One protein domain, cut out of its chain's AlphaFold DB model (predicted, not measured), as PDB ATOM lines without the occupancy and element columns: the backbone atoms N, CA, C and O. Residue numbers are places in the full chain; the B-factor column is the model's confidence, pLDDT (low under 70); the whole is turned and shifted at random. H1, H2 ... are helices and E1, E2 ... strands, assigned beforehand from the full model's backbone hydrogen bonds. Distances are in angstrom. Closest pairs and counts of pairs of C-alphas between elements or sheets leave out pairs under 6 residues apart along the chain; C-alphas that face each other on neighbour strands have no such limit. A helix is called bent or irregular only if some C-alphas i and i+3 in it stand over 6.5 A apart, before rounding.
ATOM      1  N   SER A 102     306.351 319.368 143.121       86.75
ATOM      2  CA  SER A 102     305.134 319.313 143.934       86.75
ATOM      3  C   SER A 102     305.230 318.126 144.894       86.75
ATOM      4  O   SER A 102     304.690 317.064 144.593       86.75
ATOM      5  N   PRO A 103     306.019 318.235 145.974       86.44
ATOM      6  CA  PRO A 103     306.260 317.153 146.921       86.44
ATOM      7  C   PRO A 103     305.076 316.954 147.876       86.44
ATOM      8  O   PRO A 103     304.488 317.915 148.372       86.44
ATOM      9  N   PHE A 104     304.771 315.696 148.181       86.81
ATOM     10  CA  PHE A 104     303.787 315.280 149.176       86.81
ATOM     11  C   PHE A 104     304.411 314.272 150.133       86.81
ATOM     12  O   PHE A 104     305.019 313.291 149.700       86.81
ATOM     13  N   THR A 105     304.226 314.506 151.428       83.56
ATOM     14  CA  THR A 105     304.753 313.689 152.517       83.56
ATOM     15  C   THR A 105     303.642 312.829 153.112       83.56
ATOM     16  O   THR A 105     302.554 313.311 153.443       83.56
ATOM     17  N   LEU A 106     303.917 311.534 153.235       79.94
ATOM     18  CA  LEU A 106     303.034 310.557 153.868       79.94
ATOM     19  C   LEU A 106     303.199 310.570 155.392       79.94
ATOM     20  O   LEU A 106     304.215 311.015 155.914       79.94
ATOM     21  N   SER A 107     302.239 309.990 156.116       77.19
ATOM     22  CA  SER A 107     302.300 309.847 157.582       77.19
ATOM     23  C   SER A 107     303.516 309.060 158.089       77.19
ATOM     24  O   SER A 107     303.910 309.221 159.237       77.19
ATOM     25  N   CYS A 108     304.131 308.231 157.241       76.00
ATOM     26  CA  CYS A 108     305.379 307.520 157.536       76.00
ATOM     27  C   CYS A 108     306.653 308.361 157.337       76.00
ATOM     28  O   CYS A 108     307.744 307.842 157.535       76.00
ATOM     29  N   GLY A 109     306.538 309.619 156.901       74.81
ATOM     30  CA  GLY A 109     307.670 310.524 156.672       74.81
ATOM     31  C   GLY A 109     308.251 310.500 155.254       74.81
ATOM     32  O   GLY A 109     308.945 311.437 154.870       74.81
ATOM     33  N   HIS A 110     307.929 309.499 154.427       83.69
ATOM     34  CA  HIS A 110     308.398 309.461 153.038       83.69
ATOM     35  C   HIS A 110     307.725 310.525 152.167       83.69
ATOM     36  O   HIS A 110     306.507 310.722 152.239       83.69
ATOM     37  N   THR A 111     308.522 311.160 151.306       81.19
ATOM     38  CA  THR A 111     308.095 312.252 150.426       81.19
ATOM     39  C   THR A 111     308.293 311.874 148.960       81.19
ATOM     40  O   THR A 111     309.322 311.319 148.589       81.19
ATOM     41  N   PHE A 112     307.295 312.165 148.125       88.31
ATOM     42  CA  PHE A 112     307.302 311.872 146.687       88.31
ATOM     43  C   PHE A 112     306.733 313.053 145.908       88.31
ATOM     44  O   PHE A 112     306.000 313.866 146.470       88.31
ATOM     45  N   CYS A 113     306.981 313.133 144.599       92.19
ATOM     46  CA  CYS A 113     306.237 314.086 143.785       92.19
ATOM     47  C   CYS A 113     304.757 313.663 143.689       92.19
ATOM     48  O   CYS A 113     304.419 312.476 143.653       92.19
ATOM     49  N   GLY A 114     303.862 314.645 143.637       90.88
ATOM     50  CA  GLY A 114     302.420 314.425 143.678       90.88
ATOM     51  C   GLY A 114     301.908 313.606 142.498       90.88
ATOM     52  O   GLY A 114     300.957 312.850 142.658       90.88
ATOM     53  N   PHE A 115     302.563 313.705 141.338       94.06
ATOM     54  CA  PHE A 115     302.236 312.890 140.171       94.06
ATOM     55  C   PHE A 115     302.490 311.399 140.432       94.06
ATOM     56  O   PHE A 115     301.563 310.597 140.334       94.06
ATOM     57  N   CYS A 116     303.709 311.033 140.842       94.75
ATOM     58  CA  CYS A 116     304.054 309.639 141.121       94.75
ATOM     59  C   CYS A 116     303.223 309.062 142.267       94.75
ATOM     60  O   CYS A 116     302.783 307.915 142.193       94.75
ATOM     61  N   LEU A 117     302.972 309.856 143.312       93.19
ATOM     62  CA  LEU A 117     302.168 309.400 144.440       93.19
ATOM     63  C   LEU A 117     300.707 309.152 144.042       93.19
ATOM     64  O   LEU A 117     300.131 308.138 144.434       93.19
ATOM     65  N   ARG A 118     300.125 310.041 143.225       93.00
ATOM     66  CA  ARG A 118     298.777 309.862 142.672       93.00
ATOM     67  C   ARG A 118     298.693 308.585 141.843       93.00
ATOM     68  O   ARG A 118     297.856 307.743 142.144       93.00
ATOM     69  N   GLN A 119     299.591 308.411 140.874       94.38
ATOM     70  CA  GLN A 119     299.606 307.233 140.002       94.38
ATOM     71  C   GLN A 119     299.742 305.928 140.802       94.38
ATOM     72  O   GLN A 119     299.072 304.936 140.513       94.38
ATOM     73  N   HIS A 120     300.569 305.930 141.852       94.12
ATOM     74  CA  HIS A 120     300.722 304.777 142.734       94.12
ATOM     75  C   HIS A 120     299.417 304.418 143.469       94.12
ATOM     76  O   HIS A 120     299.045 303.245 143.536       94.12
ATOM     77  N   PHE A 121     298.698 305.409 144.004       93.19
ATOM     78  CA  PHE A 121     297.423 305.174 144.692       93.19
ATOM     79  C   PHE A 121     296.289 304.813 143.732       93.19
ATOM     80  O   PHE A 121     295.473 303.951 144.059       93.19
ATOM     81  N   GLU A 122     296.263 305.402 142.538       93.19
ATOM     82  CA  GLU A 122     295.321 305.038 141.474       93.19
ATOM     83  C   GLU A 122     295.501 303.578 141.049       93.19
ATOM     84  O   GLU A 122     294.514 302.856 140.943       93.19
ATOM     85  N   SER A 123     296.743 303.110 140.901       93.38
ATOM     86  CA  SER A 123     297.037 301.705 140.594       93.38
ATOM     87  C   SER A 123     296.548 300.751 141.693       93.38
ATOM     88  O   SER A 123     295.892 299.751 141.398       93.38
ATOM     89  N   GLN A 124     296.785 301.079 142.970       93.06
ATOM     90  CA  GLN A 124     296.268 300.282 144.089       93.06
ATOM     91  C   GLN A 124     294.737 300.275 144.142       93.06
ATOM     92  O   GLN A 124     294.134 299.243 144.438       93.06
ATOM     93  N   LEU A 125     294.100 301.419 143.878       92.38
ATOM     94  CA  LEU A 125     292.646 301.501 143.833       92.38
ATOM     95  C   LEU A 125     292.097 300.668 142.674       92.38
ATOM     96  O   LEU A 125     291.193 299.873 142.896       92.38
ATOM     97  N   ALA A 126     292.670 300.790 141.477       92.19
ATOM     98  CA  ALA A 126     292.276 300.008 140.308       92.19
ATOM     99  C   ALA A 126     292.352 298.500 140.581       92.19
ATOM    100  O   ALA A 126     291.412 297.779 140.258       92.19
ATOM    101  N   ALA A 127     293.412 298.036 141.250       91.50
ATOM    102  CA  ALA A 127     293.541 296.638 141.654       91.50
ATOM    103  C   ALA A 127     292.417 296.200 142.612       91.50
ATOM    104  O   ALA A 127     291.827 295.140 142.424       91.50
ATOM    105  N   LYS A 128     292.064 297.030 143.604       91.25
ATOM    106  CA  LYS A 128     290.934 296.747 144.510       91.25
ATOM    107  C   LYS A 128     289.598 296.716 143.773       91.25
ATOM    108  O   LYS A 128     288.789 295.834 144.028       91.25
ATOM    109  N   LEU A 129     289.375 297.660 142.858       90.81
ATOM    110  CA  LEU A 129     288.150 297.728 142.059       90.81
ATOM    111  C   LEU A 129     288.037 296.551 141.079       90.81
ATOM    112  O   LEU A 129     286.937 296.064 140.839       90.81
ATOM    113  N   GLY A 130     289.160 296.060 140.549       87.31
ATOM    114  CA  GLY A 130     289.204 294.884 139.677       87.31
ATOM    115  C   GLY A 130     288.764 293.584 140.358       87.31
ATOM    116  O   GLY A 130     288.296 292.678 139.678       87.31
ATOM    117  N   ASN A 131     288.847 293.510 141.690       85.38
ATOM    118  CA  ASN A 131     288.420 292.339 142.463       85.38
ATOM    119  C   ASN A 131     286.903 292.300 142.724       85.38
ATOM    120  O   ASN A 131     286.391 291.313 143.253       85.38
ATOM    121  N   ILE A 132     286.175 293.361 142.369       85.56
ATOM    122  CA  ILE A 132     284.732 293.457 142.585       85.56
ATOM    123  C   ILE A 132     283.999 292.635 141.522       85.56
ATOM    124  O   ILE A 132     284.321 292.688 140.334       85.56
ATOM    125  N   ARG A 133     282.975 291.887 141.949       76.69
ATOM    126  CA  ARG A 133     282.157 291.046 141.064       76.69
ATOM    127  C   ARG A 133     281.514 291.887 139.950       76.69
ATOM    128  O   ARG A 133     281.006 292.980 140.173       76.69
ATOM    129  N   SER A 134     281.524 291.357 138.729       69.94
ATOM    130  CA  SER A 134     281.165 292.092 137.505       69.94
ATOM    131  C   SER A 134     279.663 292.340 137.313       69.94
ATOM    132  O   SER A 134     279.284 293.184 136.498       69.94
ATOM    133  N   GLN A 135     278.795 291.642 138.050       77.62
ATOM    134  CA  GLN A 135     277.347 291.810 137.941       77.62
ATOM    135  C   GLN A 135     276.895 293.094 138.642       77.62
ATOM    136  O   GLN A 135     276.754 293.160 139.860       77.62
ATOM    137  N   CYS A 136     276.698 294.143 137.849       80.56
ATOM    138  CA  CYS A 136     276.308 295.464 138.324       80.56
ATOM    139  C   CYS A 136     274.781 295.592 138.369       80.56
ATOM    140  O   CYS A 136     274.135 295.562 137.323       80.56
ATOM    141  N   TYR A 137     274.221 295.832 139.553       79.19
ATOM    142  CA  TYR A 137     272.809 296.175 139.734       79.19
ATOM    143  C   TYR A 137     272.688 297.475 140.541       79.19
ATOM    144  O   TYR A 137     273.563 297.823 141.337       79.19
ATOM    145  N   ASN A 138     271.599 298.220 140.345       80.19
ATOM    146  CA  ASN A 138     271.273 299.428 141.119       80.19
ATOM    147  C   ASN A 138     272.311 300.574 141.050       80.19
ATOM    148  O   ASN A 138     272.317 301.465 141.900       80.19
ATOM    149  N   HIS A 139     273.182 300.594 140.040       80.44
ATOM    150  CA  HIS A 139     274.046 301.730 139.710       80.44
ATOM    151  C   HIS A 139     274.411 301.709 138.211       80.44
ATOM    152  O   HIS A 139     274.323 300.651 137.587       80.44
ATOM    153  N   PRO A 140     274.848 302.838 137.614       81.44
ATOM    154  CA  PRO A 140     275.283 302.867 136.218       81.44
ATOM    155  C   PRO A 140     276.401 301.856 135.941       81.44
ATOM    156  O   PRO A 140     277.257 301.620 136.802       81.44
ATOM    157  N   ALA A 141     276.410 301.282 134.736       77.06
ATOM    158  CA  ALA A 141     277.443 300.340 134.316       77.06
ATOM    159  C   ALA A 141     278.843 300.941 134.533       77.06
ATOM    160  O   ALA A 141     279.083 302.107 134.221       77.06
ATOM    161  N   ARG A 142     279.763 300.140 135.090       79.62
ATOM    162  CA  ARG A 142     281.163 300.516 135.386       79.62
ATOM    163  C   ARG A 142     281.361 301.622 136.434       79.62
ATOM    164  O   ARG A 142     282.501 301.985 136.708       79.62
ATOM    165  N   ALA A 143     280.309 302.111 137.102       84.25
ATOM    166  CA  ALA A 143     280.468 303.060 138.212       84.25
ATOM    167  C   ALA A 143     281.292 302.480 139.383       84.25
ATOM    168  O   ALA A 143     281.986 303.227 140.066       84.25
ATOM    169  N   CYS A 144     281.260 301.157 139.580       86.31
ATOM    170  CA  CYS A 144     282.085 300.425 140.546       86.31
ATOM    171  C   CYS A 144     283.548 300.219 140.105       86.31
ATOM    172  O   CYS A 144     284.329 299.684 140.877       86.31
ATOM    173  N   GLN A 145     283.925 300.629 138.889       88.44
ATOM    174  CA  GLN A 145     285.287 300.497 138.348       88.44
ATOM    175  C   GLN A 145     285.950 301.852 138.060       88.44
ATOM    176  O   GLN A 145     287.141 301.914 137.766       88.44
ATOM    177  N   ALA A 146     285.197 302.949 138.146       87.75
ATOM    178  CA  ALA A 146     285.715 304.279 137.873       87.75
ATOM    179  C   ALA A 146     286.596 304.787 139.027       87.75
ATOM    180  O   ALA A 146     286.153 304.866 140.175       87.75
ATOM    181  N   ILE A 147     287.827 305.195 138.707       90.94
ATOM    182  CA  ILE A 147     288.716 305.895 139.640       90.94
ATOM    183  C   ILE A 147     288.170 307.318 139.850       90.94
ATOM    184  O   ILE A 147     288.007 308.055 138.876       90.94
ATOM    185  N   PRO A 148     287.860 307.728 141.093       90.50
ATOM    186  CA  PRO A 148     287.257 309.024 141.351       90.50
ATOM    187  C   PRO A 148     288.320 310.128 141.346       90.50
ATOM    188  O   PRO A 148     289.289 310.064 142.099       90.50
ATOM    189  N   THR A 149     288.098 311.179 140.560       88.81
ATOM    190  CA  THR A 149     288.928 312.399 140.553       88.81
ATOM    191  C   THR A 149     288.287 313.557 141.321       88.81
ATOM    192  O   THR A 149     288.940 314.559 141.593       88.81
ATOM    193  N   THR A 150     287.010 313.418 141.695       90.75
ATOM    194  CA  THR A 150     286.221 314.423 142.424       90.75
ATOM    195  C   THR A 150     285.453 313.792 143.584       90.75
ATOM    196  O   THR A 150     285.146 312.596 143.561       90.75
ATOM    197  N   ASP A 151     285.062 314.600 144.572       89.75
ATOM    198  CA  ASP A 151     284.280 314.124 145.720       89.75
ATOM    199  C   ASP A 151     282.914 313.563 145.311       89.75
ATOM    200  O   ASP A 151     282.484 312.532 145.828       89.75
ATOM    201  N   SER A 152     282.266 314.160 144.307       91.50
ATOM    202  CA  SER A 152     281.008 313.651 143.748       91.50
ATOM    203  C   SER A 152     281.172 312.262 143.125       91.50
ATOM    204  O   SER A 152     280.327 311.385 143.321       91.50
ATOM    205  N   GLN A 153     282.263 312.023 142.391       91.56
ATOM    206  CA  GLN A 153     282.570 310.692 141.860       91.56
ATOM    207  C   GLN A 153     282.928 309.713 142.978       91.56
ATOM    208  O   GLN A 153     282.469 308.573 142.953       91.56
ATOM    209  N   ARG A 154     283.674 310.160 143.994       91.31
ATOM    210  CA  ARG A 154     284.005 309.346 145.169       91.31
ATOM    211  C   ARG A 154     282.746 308.916 145.917       91.31
ATOM    212  O   ARG A 154     282.635 307.753 146.293       91.31
ATOM    213  N   PHE A 155     281.784 309.817 146.091       91.00
ATOM    214  CA  PHE A 155     280.489 309.516 146.696       91.00
ATOM    215  C   PHE A 155     279.717 308.460 145.891       91.00
ATOM    216  O   PHE A 155     279.239 307.475 146.459       91.00
ATOM    217  N   ARG A 156     279.655 308.612 144.560       91.31
ATOM    218  CA  ARG A 156     279.025 307.621 143.667       91.31
ATOM    219  C   ARG A 156     279.718 306.261 143.742       91.31
ATOM    220  O   ARG A 156     279.026 305.251 143.842       91.31
ATOM    221  N   LEU A 157     281.053 306.237 143.756       91.88
ATOM    222  CA  LEU A 157     281.826 305.006 143.908       91.88
ATOM    223  C   LEU A 157     281.518 304.335 145.247       91.88
ATOM    224  O   LEU A 157     281.178 303.160 145.259       91.88
ATOM    225  N   LYS A 158     281.538 305.073 146.366       92.56
ATOM    226  CA  LYS A 158     281.169 304.522 147.682       92.56
ATOM    227  C   LYS A 158     279.782 303.873 147.667       92.56
ATOM    228  O   LYS A 158     279.620 302.796 148.230       92.56
ATOM    229  N   LYS A 159     278.795 304.502 147.022       91.81
ATOM    230  CA  LYS A 159     277.449 303.924 146.880       91.81
ATOM    231  C   LYS A 159     277.473 302.625 146.067       91.81
ATOM    232  O   LYS A 159     276.882 301.644 146.501       91.81
ATOM    233  N   ALA A 160     278.186 302.609 144.940       91.06
ATOM    234  CA  ALA A 160     278.332 301.409 144.118       91.06
ATOM    235  C   ALA A 160     279.021 300.270 144.889       91.06
ATOM    236  O   ALA A 160     278.517 299.155 144.882       91.06
ATOM    237  N   LEU A 161     280.101 300.555 145.626       91.12
ATOM    238  CA  LEU A 161     280.816 299.575 146.456       91.12
ATOM    239  C   LEU A 161     279.885 298.875 147.460       91.12
ATOM    240  O   LEU A 161     279.897 297.651 147.551       91.12
ATOM    241  N   ARG A 162     279.002 299.625 148.136       90.75
ATOM    242  CA  ARG A 162     278.029 299.036 149.075       90.75
ATOM    243  C   ARG A 162     277.064 298.054 148.408       90.75
ATOM    244  O   ARG A 162     276.679 297.078 149.037       90.75
ATOM    245  N   HIS A 163     276.683 298.286 147.149       89.50
ATOM    246  CA  HIS A 163     275.820 297.356 146.409       89.50
ATOM    247  C   HIS A 163     276.524 296.031 146.079       89.50
ATOM    248  O   HIS A 163     275.849 295.030 145.863       89.50
ATOM    249  N   HIS A 164     277.859 296.013 146.089       88.44
ATOM    250  CA  HIS A 164     278.679 294.810 145.916       88.44
ATOM    251  C   HIS A 164     279.073 294.143 147.241       88.44
ATOM    252  O   HIS A 164     279.883 293.221 147.241       88.44
ATOM    253  N   GLY A 165     278.520 294.592 148.375       88.06
ATOM    254  CA  GLY A 165     278.858 294.066 149.702       88.06
ATOM    255  C   GLY A 165     280.200 294.557 150.253       88.06
ATOM    256  O   GLY A 165     280.607 294.135 151.332       88.06
ATOM    257  N   GLU A 166     280.873 295.475 149.554       89.69
ATOM    258  CA  GLU A 166     282.100 296.101 150.036       89.69
ATOM    259  C   GLU A 166     281.778 297.187 151.065       89.69
ATOM    260  O   GLU A 166     280.833 297.970 150.907       89.69
ATOM    261  N   ASN A 167     282.602 297.288 152.110       89.38
ATOM    262  CA  ASN A 167     282.496 298.367 153.085       89.38
ATOM    263  C   ASN A 167     283.522 299.477 152.772       89.38
ATOM    264  O   ASN A 167     284.674 299.393 153.208       89.38
ATOM    265  N   PRO A 168     283.130 300.553 152.056       87.94
ATOM    266  CA  PRO A 168     284.053 301.617 151.669       87.94
ATOM    267  C   PRO A 168     284.647 302.395 152.851       87.94
ATOM    268  O   PRO A 168     285.684 303.043 152.686       87.94
ATOM    269  N   ASP A 169     283.996 302.368 154.017       86.00
ATOM    270  CA  ASP A 169     284.443 303.098 155.205       86.00
ATOM    271  C   ASP A 169     285.342 302.238 156.108       86.00
ATOM    272  O   ASP A 169     286.142 302.786 156.862       86.00
ATOM    273  N   ALA A 170     285.321 300.909 155.959       84.00
ATOM    274  CA  ALA A 170     286.214 299.980 156.662       84.00
ATOM    275  C   ALA A 170     287.608 299.867 156.014       84.00
ATOM    276  O   ALA A 170     288.222 298.805 155.991       84.00
ATOM    277  N   GLY A 171     288.127 300.972 155.473       82.00
ATOM    278  CA  GLY A 171     289.509 301.026 155.003       82.00
ATOM    279  C   GLY A 171     289.743 300.705 153.525       82.00
ATOM    280  O   GLY A 171     290.891 300.560 153.105       82.00
ATOM    281  N   PHE A 172     288.692 300.677 152.700       87.44
ATOM    282  CA  PHE A 172     288.824 300.459 151.251       87.44
ATOM    283  C   PHE A 172     289.797 301.453 150.587       87.44
ATOM    284  O   PHE A 172     290.577 301.085 149.709       87.44
ATOM    285  N   PHE A 173     289.833 302.699 151.067       89.75
ATOM    286  CA  PHE A 173     290.719 303.765 150.576       89.75
ATOM    287  C   PHE A 173     292.043 303.893 151.352       89.75
ATOM    288  O   PHE A 173     292.667 304.950 151.316       89.75
ATOM    289  N   ILE A 174     292.477 302.849 152.063       89.75
ATOM    290  CA  ILE A 174     293.798 302.813 152.704       89.75
ATOM    291  C   ILE A 174     294.835 302.323 151.697       89.75
ATOM    292  O   ILE A 174     294.697 301.227 151.146       89.75
ATOM    293  N   TYR A 175     295.898 303.092 151.497       91.25
ATOM    294  CA  TYR A 175     296.955 302.771 150.534       91.25
ATOM    295  C   TYR A 175     298.269 302.401 151.226       91.25
ATOM    296  O   TYR A 175     298.494 302.761 152.382       91.25
ATOM    297  N   SER A 176     299.151 301.682 150.536       92.44
ATOM    298  CA  SER A 176     300.532 301.454 150.982       92.44
ATOM    299  C   SER A 176     301.471 302.558 150.508       92.44
ATOM    300  O   SER A 176     301.311 303.086 149.409       92.44
ATOM    301  N   CYS A 177     302.487 302.864 151.315       89.12
ATOM    302  CA  CYS A 177     303.606 303.702 150.891       89.12
ATOM    303  C   CYS A 177     304.498 302.954 149.872       89.12
ATOM    304  O   CYS A 177     304.826 301.794 150.118       89.12
ATOM    305  N   PRO A 178     304.974 303.607 148.793       90.19
ATOM    306  CA  PRO A 178     305.917 303.008 147.841       90.19
ATOM    307  C   PRO A 178     307.216 302.478 148.477       90.19
ATOM    308  O   PRO A 178     307.738 301.456 148.044       90.19
ATOM    309  N   MET A 179     307.717 303.154 149.519       86.38
ATOM    310  CA  MET A 179     308.975 302.813 150.201       86.38
ATOM    311  C   MET A 179     308.764 301.817 151.348       86.38
ATOM    312  O   MET A 179     309.427 300.787 151.398       86.38
ATOM    313  N   CYS A 180     307.799 302.066 152.245       81.44
ATOM    314  CA  CYS A 180     307.516 301.151 153.364       81.44
ATOM    315  C   CYS A 180     306.754 299.887 152.947       81.44
ATOM    316  O   CYS A 180     306.624 298.956 153.743       81.44
ATOM    317  N   ARG A 181     306.170 299.874 151.742       79.25
ATOM    318  CA  ARG A 181     305.264 298.826 151.260       79.25
ATOM    319  C   ARG A 181     304.157 298.552 152.290       79.25
ATOM    320  O   ARG A 181     303.509 299.481 152.774       79.25
ATOM    321  N   ASN A 182     303.939 297.286 152.645       73.44
ATOM    322  CA  ASN A 182     302.877 296.861 153.554       73.44
ATOM    323  C   ASN A 182     303.073 297.309 155.011       73.44
ATOM    324  O   ASN A 182     302.123 297.203 155.783       73.44
ATOM    325  N   HIS A 183     304.247 297.832 155.379       70.69
ATOM    326  CA  HIS A 183     304.552 298.208 156.762       70.69
ATOM    327  C   HIS A 183     303.977 299.570 157.166       70.69
ATOM    328  O   HIS A 183     303.778 299.813 158.350       70.69
ATOM    329  N   ALA A 184     303.662 300.448 156.206       74.00
ATOM    330  CA  ALA A 184     302.999 301.716 156.498       74.00
ATOM    331  C   ALA A 184     301.737 301.889 155.655       74.00
ATOM    332  O   ALA A 184     301.784 302.018 154.428       74.00
ATOM    333  N   LYS A 185     300.602 301.925 156.351       82.56
ATOM    334  CA  LYS A 185     299.292 302.225 155.787       82.56
ATOM    335  C   LYS A 185     299.037 303.731 155.843       82.56
ATOM    336  O   LYS A 185     299.265 304.386 156.859       82.56
ATOM    337  N   VAL A 186     298.573 304.274 154.728       83.62
ATOM    338  CA  VAL A 186     298.244 305.686 154.558       83.62
ATOM    339  C   VAL A 186     296.740 305.835 154.754       83.62
ATOM    340  O   VAL A 186     295.954 305.491 153.874       83.62
ATOM    341  N   TYR A 187     296.361 306.305 155.941       79.94
ATOM    342  CA  TYR A 187     294.963 306.508 156.341       79.94
ATOM    343  C   TYR A 187     294.462 307.928 156.053       79.94
ATOM    344  O   TYR A 187     293.266 308.146 155.890       79.94
ATOM    345  N   ALA A 188     295.381 308.893 155.999       77.69
ATOM    346  CA  ALA A 188     295.090 310.305 155.791       77.69
ATOM    347  C   ALA A 188     295.546 310.765 154.404       77.69
ATOM    348  O   ALA A 188     296.412 310.148 153.780       77.69
ATOM    349  N   ALA A 189     294.974 311.875 153.934       80.94
ATOM    350  CA  ALA A 189     295.450 312.527 152.724       80.94
ATOM    351  C   ALA A 189     296.941 312.899 152.877       80.94
ATOM    352  O   ALA A 189     297.334 313.387 153.939       80.94
ATOM    353  N   PRO A 190     297.780 312.671 151.849       86.81
ATOM    354  CA  PRO A 190     299.163 313.132 151.862       86.81
ATOM    355  C   PRO A 190     299.245 314.647 152.071       86.81
ATOM    356  O   PRO A 190     298.475 315.400 151.473       86.81
ATOM    357  N   ASN A 191     300.210 315.094 152.871       81.38
ATOM    358  CA  ASN A 191     300.411 316.516 153.141       81.38
ATOM    359  C   ASN A 191     301.343 317.119 152.092       81.38
ATOM    360  O   ASN A 191     302.439 316.605 151.878       81.38
ATOM    361  N   ALA A 192     300.934 318.214 151.454       80.44
ATOM    362  CA  ALA A 192     301.827 318.967 150.580       80.44
ATOM    363  C   ALA A 192     303.019 319.504 151.392       80.44
ATOM    364  O   ALA A 192     302.839 320.129 152.438       80.44
ATOM    365  N   ASN A 193     304.239 319.255 150.919       78.06
ATOM    366  CA  ASN A 193     305.458 319.664 151.611       78.06
ATOM    367  C   ASN A 193     305.971 320.992 151.042       78.06
ATOM    368  O   ASN A 193     306.864 321.042 150.194       78.06
TER     369      ASN A 193
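This is residues 102 to 193 of the 407 residues of the protein "RING-type domain-containing protein" of Coprinellus micaceus (UniProt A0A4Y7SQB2). One long helix, H1, runs from a small strand hairpin, E1 and E2, at one end of an elongated domain toward a second, helical part, H2 with the short H3, which a 20-residue loop joins to it. A second hairpin, E3 and E4, packs through E3 on H1, and the last residues return to E1. The printed part has 92 residues with three named helices and four named strands, in the order E1 E2 H1 H2 H3 E3 E4; the two sheets, E1 - E2 and E3 - E4, are each antiparallel, and the class is mixed, helices and strands. The whole is compact, with a radius of gyration of the C-alphas of 14.1 A, and spans 41 by 24 by 18 A.

E1, residues 103 to 105, begins with C-alpha 103 at (306.260, 317.153, 146.921) and is 6.8 A long. E2, residues 111 to 113, measures 7.1 A. H1, residues 114 to 130, measures 23.9 A and ends with C-alpha 130 at (289.204, 294.884, 139.677). H2, residues 151 to 163, measures 18.8 A. H3, residues 168 to 172, measures 4.9 A; it is neither bent nor irregular, but only just: C-alphas 169 and 172 are 6.5 A apart. E3, residues 175 to 177, measures 6.7 A, and E4, residues 181 to 186, measures 10.4 A, ending with C-alpha 186 at (298.244, 305.686, 154.558).

E1 and E2 form an antiparallel hairpin at 148 degrees, with N 104 and O 112 2.8 A apart, within hydrogen-bond range. Residues 104 to 105 of E1 also pair, antiparallel, with residues 191 to 192. The closest C-alphas of E1 and H1 are those of Pro 103 and Gly 114, 5.7 A. H1 and E3 come closest at the C-alphas of Phe 121 and Tyr 175, 6.3 A. E3 and E4 form an antiparallel hairpin at 121 degrees, with N 186 and O 175 2.8 A apart, within hydrogen-bond range. H1 and H2 are apart. H1 and H3 are close but not clearly touching, the closest C-alphas being those of Lys 128 and Phe 172, 8.0 A. H2 touches H3 only at the corner by their link, and only just, with 3 pairs of C-alphas within 8 A, made by residues 158 to 162 of H2 alone; the closest are those of Lys 158 and Pro 168, 5.7 A. In H1 and H2 every O i to N i+4 pair is within hydrogen-bond range; in H3 it is 0 of 1, and 0 of 2 for O i to N i+3.

The two C-alphas farthest apart are those of Tyr 137 and Asn 193, 41.9 A, while those of Ser 102 and Asn 193 are 7.7 A apart. The printed part has no cut. The link from H1 to H2, residues 131 to 150, is long; the other links are tight. The mean pLDDT of the printed part is 86.3, and one residue, Ser 134, is under 70.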